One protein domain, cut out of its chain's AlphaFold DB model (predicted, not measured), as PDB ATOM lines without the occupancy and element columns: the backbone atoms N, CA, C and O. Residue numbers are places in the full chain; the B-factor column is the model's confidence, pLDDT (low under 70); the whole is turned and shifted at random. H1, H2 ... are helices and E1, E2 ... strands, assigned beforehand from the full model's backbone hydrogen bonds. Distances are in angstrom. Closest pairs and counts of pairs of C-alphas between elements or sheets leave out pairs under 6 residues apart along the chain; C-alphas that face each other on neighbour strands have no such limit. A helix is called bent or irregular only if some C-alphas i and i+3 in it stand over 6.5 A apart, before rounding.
ATOM      1  N   ASN A  23     131.248  99.337 133.167       86.81
ATOM      2  CA  ASN A  23     131.109  98.202 134.083       86.81
ATOM      3  C   ASN A  23     132.323  97.272 133.989       86.81
ATOM      4  O   ASN A  23     132.623  96.734 132.923       86.81
ATOM      5  N   VAL A  24     132.994  97.044 135.116       85.50
ATOM      6  CA  VAL A  24     134.149  96.153 135.238       85.50
ATOM      7  C   VAL A  24     133.713  94.869 135.932       85.50
ATOM      8  O   VAL A  24     133.382  94.873 137.116       85.50
ATOM      9  N   ILE A  25     133.717  93.758 135.198       83.31
ATOM     10  CA  ILE A  25     133.271  92.460 135.710       83.31
ATOM     11  C   ILE A  25     134.443  91.733 136.371       83.31
ATOM     12  O   ILE A  25     135.435  91.413 135.718       83.31
ATOM     13  N   VAL A  26     134.295  91.404 137.654       85.75
ATOM     14  CA  VAL A  26     135.249  90.582 138.406       85.75
ATOM     15  C   VAL A  26     134.633  89.199 138.636       85.75
ATOM     16  O   VAL A  26     133.674  89.079 139.402       85.75
ATOM     17  N   PRO A  27     135.147  88.121 138.016       78.56
ATOM     18  CA  PRO A  27     134.577  86.774 138.131       78.56
ATOM     19  C   PRO A  27     134.991  86.054 139.429       78.56
ATOM     20  O   PRO A  27     135.144  84.836 139.456       78.56
ATOM     21  N   PHE A  28     135.185  86.802 140.516       74.50
ATOM     22  CA  PHE A  28     135.641  86.301 141.812       74.50
ATOM     23  C   PHE A  28     134.806  86.891 142.949       74.50
ATOM     24  O   PHE A  28     134.082  87.873 142.767       74.50
ATOM     25  N   ALA A  29     134.900  86.273 144.129       76.44
ATOM     26  CA  ALA A  29     134.233  86.751 145.334       76.44
ATOM     27  C   ALA A  29     134.659  88.188 145.694       76.44
ATOM     28  O   ALA A  29     135.796  88.597 145.445       76.44
ATOM     29  N   VAL A  30     133.735  88.939 146.299       82.44
ATOM     30  CA  VAL A  30     134.006  90.289 146.811       82.44
ATOM     31  C   VAL A  30     135.058  90.229 147.926       82.44
ATOM     32  O   VAL A  30     135.098  89.255 148.680       82.44
ATOM     33  N   GLY A  31     135.916  91.245 148.036       82.19
ATOM     34  CA  GLY A  31     136.944  91.310 149.084       82.19
ATOM     35  C   GLY A  31     138.139  90.365 148.903       82.19
ATOM     36  O   GLY A  31     139.039  90.361 149.739       82.19
ATOM     37  N   GLY A  32     138.185  89.579 147.821       85.31
ATOM     38  CA  GLY A  32     139.380  88.832 147.430       85.31
ATOM     39  C   GLY A  32     140.481  89.739 146.855       85.31
ATOM     40  O   GLY A  32     140.221  90.895 146.515       85.31
ATOM     41  N   PRO A  33     141.707  89.222 146.664       86.94
ATOM     42  CA  PRO A  33     142.824  90.010 146.136       86.94
ATOM     43  C   PRO A  33     142.525  90.606 144.751       86.94
ATOM     44  O   PRO A  33     142.903  91.743 144.479       86.94
ATOM     45  N   THR A  34     141.786  89.886 143.898       85.56
ATOM     46  CA  THR A  34     141.356  90.394 142.587       85.56
ATOM     47  C   THR A  34     140.394  91.574 142.718       85.56
ATOM     48  O   THR A  34     140.571  92.563 142.022       85.56
ATOM     49  N   ASP A  35     139.420  91.515 143.630       87.62
ATOM     50  CA  ASP A  35     138.480  92.622 143.862       87.62
ATOM     51  C   ASP A  35     139.207  93.877 144.364       87.62
ATOM     52  O   ASP A  35     138.974  94.973 143.855       87.62
ATOM     53  N   ALA A  36     140.144  93.713 145.302       90.12
ATOM     54  CA  ALA A  36     140.927  94.820 145.842       90.12
ATOM     55  C   ALA A  36     141.757  95.522 144.756       90.12
ATOM     56  O   ALA A  36     141.690  96.743 144.615       90.12
ATOM     57  N   ILE A  37     142.490  94.754 143.944       92.31
ATOM     58  CA  ILE A  37     143.304  95.304 142.854       92.31
ATOM     59  C   ILE A  37     142.411  95.967 141.799       92.31
ATOM     60  O   ILE A  37     142.698  97.084 141.371       92.31
ATOM     61  N   THR A  38     141.297  95.335 141.415       91.25
ATOM     62  CA  THR A  38     140.368  95.921 140.441       91.25
ATOM     63  C   THR A  38     139.796  97.253 140.917       91.25
ATOM     64  O   THR A  38     139.676  98.164 140.103       91.25
ATOM     65  N   ARG A  39     139.486  97.416 142.207       90.75
ATOM     66  CA  ARG A  39     139.000  98.697 142.752       90.75
ATOM     67  C   ARG A  39     140.044  99.807 142.656       90.75
ATOM     68  O   ARG A  39     139.700 100.910 142.249       90.75
ATOM     69  N   ILE A  40     141.307  99.497 142.950       92.94
ATOM     70  CA  ILE A  40     142.417 100.454 142.822       92.94
ATOM     71  C   ILE A  40     142.567 100.894 141.362       92.94
ATOM     72  O   ILE A  40     142.614 102.087 141.071       92.94
ATOM     73  N   TYR A  41     142.584  99.940 140.425       92.12
ATOM     74  CA  TYR A  41     142.642 100.265 138.999       92.12
ATOM     75  C   TYR A  41     141.418 101.047 138.530       92.12
ATOM     76  O   TYR A  41     141.568 101.993 137.765       92.12
ATOM     77  N   ALA A  42     140.221 100.679 138.985       89.69
ATOM     78  CA  ALA A  42     138.989 101.358 138.612       89.69
ATOM     79  C   ALA A  42     139.014 102.836 139.013       89.69
ATOM     80  O   ALA A  42     138.547 103.672 138.247       89.69
ATOM     81  N   GLU A  43     139.587 103.169 140.168       90.31
ATOM     82  CA  GLU A  43     139.712 104.551 140.633       90.31
ATOM     83  C   GLU A  43     140.707 105.360 139.792       90.31
ATOM     84  O   GLU A  43     140.356 106.428 139.288       90.31
ATOM     85  N   PHE A  44     141.899 104.811 139.535       91.31
ATOM     86  CA  PHE A  44     142.895 105.445 138.660       91.31
ATOM     87  C   PHE A  44     142.373 105.659 137.238       91.31
ATOM     88  O   PHE A  44     142.491 106.748 136.680       91.31
ATOM     89  N   LEU A  45     141.766 104.624 136.659       88.31
ATOM     90  CA  LEU A  45     141.205 104.684 135.315       88.31
ATOM     91  C   LEU A  45     139.989 105.607 135.259       88.31
ATOM     92  O   LEU A  45     139.808 106.285 134.258       88.31
ATOM     93  N   SER A  46     139.184 105.700 136.321       86.31
ATOM     94  CA  SER A  46     138.070 106.656 136.339       86.31
ATOM     95  C   SER A  46     138.552 108.100 136.247       86.31
ATOM     96  O   SER A  46     137.910 108.920 135.591       86.31
ATOM     97  N   HIS A  47     139.686 108.408 136.879       84.69
ATOM     98  CA  HIS A  47     140.306 109.727 136.796       84.69
ATOM     99  C   HIS A  47     140.875 110.012 135.398       84.69
ATOM    100  O   HIS A  47     140.668 111.100 134.870       84.69
ATOM    101  N   ASP A  48     141.566 109.044 134.791       85.19
ATOM    102  CA  ASP A  48     142.167 109.192 133.456       85.19
ATOM    103  C   ASP A  48     141.115 109.268 132.336       85.19
ATOM    104  O   ASP A  48     141.179 110.126 131.459       85.19
ATOM    105  N   LEU A  49     140.093 108.412 132.408       83.12
ATOM    106  CA  LEU A  49     139.029 108.309 131.405       83.12
ATOM    107  C   LEU A  49     137.957 109.396 131.580       83.12
ATOM    108  O   LEU A  49     137.142 109.595 130.681       83.12
ATOM    109  N   GLY A  50     137.907 110.062 132.740       83.75
ATOM    110  CA  GLY A  50     136.834 110.995 133.103       83.75
ATOM    111  C   GLY A  50     135.461 110.325 133.249       83.75
ATOM    112  O   GLY A  50     134.437 111.005 133.252       83.75
ATOM    113  N   GLN A  51     135.431 108.995 133.353       81.69
ATOM    114  CA  GLN A  51     134.222 108.176 133.394       81.69
ATOM    115  C   GLN A  51     134.211 107.313 134.644       81.69
ATOM    116  O   GLN A  51     135.232 106.776 135.056       81.69
ATOM    117  N   LYS A  52     133.040 107.123 135.250       85.25
ATOM    118  CA  LYS A  52     132.916 106.276 136.440       85.25
ATOM    119  C   LYS A  52     133.061 104.800 136.066       85.25
ATOM    120  O   LYS A  52     132.230 104.281 135.321       85.25
ATOM    121  N   LEU A  53     134.030 104.100 136.651       88.44
ATOM    122  CA  LEU A  53     134.104 102.640 136.584       88.44
ATOM    123  C   LEU A  53     133.318 102.008 137.742       88.44
ATOM    124  O   LEU A  53     133.498 102.353 138.910       88.44
ATOM    125  N   VAL A  54     132.438 101.063 137.420       88.31
ATOM    126  CA  VAL A  54     131.594 100.335 138.374       88.31
ATOM    127  C   VAL A  54     132.054  98.883 138.433       88.31
ATOM    128  O   VAL A  54     131.941  98.154 137.454       88.31
ATOM    129  N   VAL A  55     132.574  98.453 139.584       87.25
ATOM    130  CA  VAL A  55     133.027  97.070 139.790       87.25
ATOM    131  C   VAL A  55     131.834  96.171 140.121       87.25
ATOM    132  O   VAL A  55     131.164  96.372 141.134       87.25
ATOM    133  N   GLU A  56     131.587  95.169 139.277       84.00
ATOM    134  CA  GLU A  56     130.545  94.156 139.442       84.00
ATOM    135  C   GLU A  56     131.182  92.776 139.675       84.00
ATOM    136  O   GLU A  56     131.751  92.166 138.767       84.00
ATOM    137  N   ASN A  57     131.069  92.246 140.894       81.06
ATOM    138  CA  ASN A  57     131.537  90.896 141.210       81.06
ATOM    139  C   ASN A  57     130.491  89.857 140.788       81.06
ATOM    140  O   ASN A  57     129.449  89.705 141.428       81.06
ATOM    141  N   VAL A  58     130.778  89.094 139.734       72.38
ATOM    142  CA  VAL A  58     129.896  88.033 139.223       72.38
ATOM    143  C   VAL A  58     130.494  86.670 139.573       72.38
ATOM    144  O   VAL A  58     131.014  85.953 138.723       72.38
ATOM    145  N   ALA A  59     130.396  86.281 140.844       60.97
ATOM    146  CA  ALA A  59     130.923  85.010 141.360       60.97
ATOM    147  C   ALA A  59     130.047  83.772 141.030       60.97
ATOM    148  O   ALA A  59     130.091  82.767 141.737       60.97
ATOM    149  N   ARG A  60     129.212  83.814 139.977       53.72
ATOM    150  CA  ARG A  60     128.351  82.677 139.590       53.72
ATOM    151  C   ARG A  60     129.056  81.741 138.604       53.72
ATOM    152  O   ARG A  60     129.662  82.192 137.635       53.72
ATOM    153  N   ALA A  61     128.915  80.433 138.841       54.72
ATOM    154  CA  ALA A  61     129.449  79.350 138.007       54.72
ATOM    155  C   ALA A  61     130.969  79.439 137.744       54.72
ATOM    156  O   ALA A  61     131.408  79.262 136.613       54.72
ATOM    157  N   GLY A  62     131.774  79.783 138.759       57.44
ATOM    158  CA  GLY A  62     133.243  79.806 138.639       57.44
ATOM    159  C   GLY A  62     133.797  80.789 137.597       57.44
ATOM    160  O   GLY A  62     134.903  80.595 137.109       57.44
ATOM    161  N   GLY A  63     133.024  81.814 137.218       59.16
ATOM    162  CA  GLY A  63     133.419  82.817 136.226       59.16
ATOM    163  C   GLY A  63     132.819  82.625 134.832       59.16
ATOM    164  O   GLY A  63     132.834  83.569 134.049       59.16
ATOM    165  N   THR A  64     132.192  81.484 134.515       63.59
ATOM    166  CA  THR A  64     131.620  81.229 133.173       63.59
ATOM    167  C   THR A  64     130.526  82.229 132.788       63.59
ATOM    168  O   THR A  64     130.466  82.676 131.642       63.59
ATOM    169  N   ILE A  65     129.678  82.633 133.739       66.25
ATOM    170  CA  ILE A  65     128.622  83.629 133.490       66.25
ATOM    171  C   ILE A  65     129.225  85.030 133.311       66.25
ATOM    172  O   ILE A  65     128.795  85.764 132.422       66.25
ATOM    173  N   GLY A  66     130.245  85.383 134.101       60.66
ATOM    174  CA  GLY A  66     130.976  86.646 133.966       60.66
ATOM    175  C   GLY A  66     131.671  86.763 132.609       60.66
ATOM    176  O   GLY A  66     131.466  87.750 131.906       60.66
ATOM    177  N   SER A  67     132.387  85.717 132.185       65.38
ATOM    178  CA  SER A  67     133.041  85.647 130.871       65.38
ATOM    179  C   SER A  67     132.040  85.701 129.717       65.38
ATOM    180  O   SER A  67     132.267  86.401 128.735       65.38
ATOM    181  N   THR A  68     130.897  85.019 129.846       68.88
ATOM    182  CA  THR A  68     129.831  85.059 128.828       68.88
ATOM    183  C   THR A  68     129.209  86.450 128.716       68.88
ATOM    184  O   THR A  68     128.860  86.878 127.619       68.88
ATOM    185  N   ARG A  69     129.061  87.177 129.831       64.62
ATOM    186  CA  ARG A  69     128.526  88.543 129.826       64.62
ATOM    187  C   ARG A  69     129.534  89.548 129.271       64.62
ATOM    188  O   ARG A  69     129.139  90.378 128.463       64.62
ATOM    189  N   ALA A  70     130.812  89.429 129.629       64.31
ATOM    190  CA  ALA A  70     131.882  90.246 129.053       64.31
ATOM    191  C   ALA A  70     131.976  90.061 127.529       64.31
ATOM    192  O   ALA A  70     132.024  91.039 126.795       64.31
ATOM    193  N   ALA A  71     131.900  88.819 127.043       68.88
ATOM    194  CA  ALA A  71     131.951  88.507 125.613       68.88
ATOM    195  C   ALA A  71     130.723  88.982 124.812       68.88
ATOM    196  O   ALA A  71     130.782  89.042 123.588       68.88
ATOM    197  N   ARG A  72     129.599  89.276 125.478       71.38
ATOM    198  CA  ARG A  72     128.361  89.765 124.848       71.38
ATOM    199  C   ARG A  72     128.184  91.280 124.959       71.38
ATOM    200  O   ARG A  72     127.224  91.799 124.404       71.38
ATOM    201  N   ASN A  73     129.062  91.963 125.687       56.88
ATOM    202  CA  ASN A  73     129.033  93.411 125.851       56.88
ATOM    203  C   ASN A  73     129.950  94.072 124.812       56.88
ATOM    204  O   ASN A  73     130.990  94.634 125.164       56.88
TER     205      ASN A  73
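What this domain is: This is residues 23 to 73 of the 74 residues of an uncharacterized protein of Bradyrhizobium australiense (UniProt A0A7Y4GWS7). A flat, slab-like model has a short ribbon of two parallel strands, E1 and E2, between two helices: the long H1 runs back alongside the strands and packs mostly on E2, while the shorter H2 meets E1 from another side and reaches past the strands' last residues. The two helices run roughly the same way, counter to the strands, and have no contact with each other. The printed part has 51 residues, with two named strands and two named helices in the order E1, H1, E2, H2, and the sheet has the order E1, E2, all parallel. The class is mixed, helices and strands, with 29 residues in helices and 9 in strands. The whole is only just compact, close to loose, with a radius of gyration of the C-alphas of 11.3 A, and the C-alphas span 32 by 25 by 10 A along their three main axes.

Where its parts are: Strand E2 is residues 53 to 57, Leu 53 to Asn 57, and measures 12.9 A from first to last C-alpha; C-alpha 53 is at (134.104, 102.640, 136.584). Strand E1, residues 23 to 26, is 9.7 A long, and its first C-alpha, that of Asn 23, is at (131.109, 98.202, 134.083). Helix H1 is residues 33 to 49, Pro 33 to Leu 49, and is the longest helix, with 17 residues and 23.8 A from first to last C-alpha. Helix H2 is residues 61 to 72, Ala 61 to Arg 72, and measures 16.8 A; C-alpha 72 is at (128.361, 89.765, 124.848). H2 is irregular: C-alphas 62 and 65 are 7.9 A apart, against about 5 A in a regular helix, and its line is a rough one.

How they stand to each other: E1 and E2 are parallel neighbour strands, with 33 degrees between their N-to-C directions. C-alphas 24 and 55 face each other at 4.8 A, and C-alphas 26 and 57 at 4.7 A. Across the pair, N 24 and O 54 are within hydrogen-bond range at 2.8 A, and so are N 56 and O 24, also at 2.8 A. E1, H1 and E2 form a strand-helix-strand unit, two parallel neighbour strands with a helix between them along the chain, and its crossover is right-handed. H1 and E2 have 9 pairs of C-alphas within 8 A, the closest being those of Ala 42 and Leu 53, 5.4 A apart. H1 and E1 have 4 such pairs, the closest being the C-alphas of Val 26 and Asp 35, at 6.7 A. H2 and E1 have 3 such pairs, and their closest C-alphas are those of Ile 25 and Gly 66, 6.5 A apart. H1 and H2 are apart. In H1 every O i to N i+4 pair is within hydrogen-bond range; in H2 it is 6 of 8.

The domain as a whole: The two C-alphas farthest apart are those of Gly 50 and Ala 61, at 32.9 A, while the first and last printed C-alphas, those of Asn 23 and Asn 73, are 9.7 A apart. The printed part has no cut. The links from H1 to E2 and from E2 to H2 are tight, with 3 residues each, and the link from E1 to H1 is short, with 6 residues; no link is long. The mean pLDDT of the printed part is 78.8. Confidence is low, under 70, at residues 59 to 71 and at residue 73, and the mean over H2 is 64.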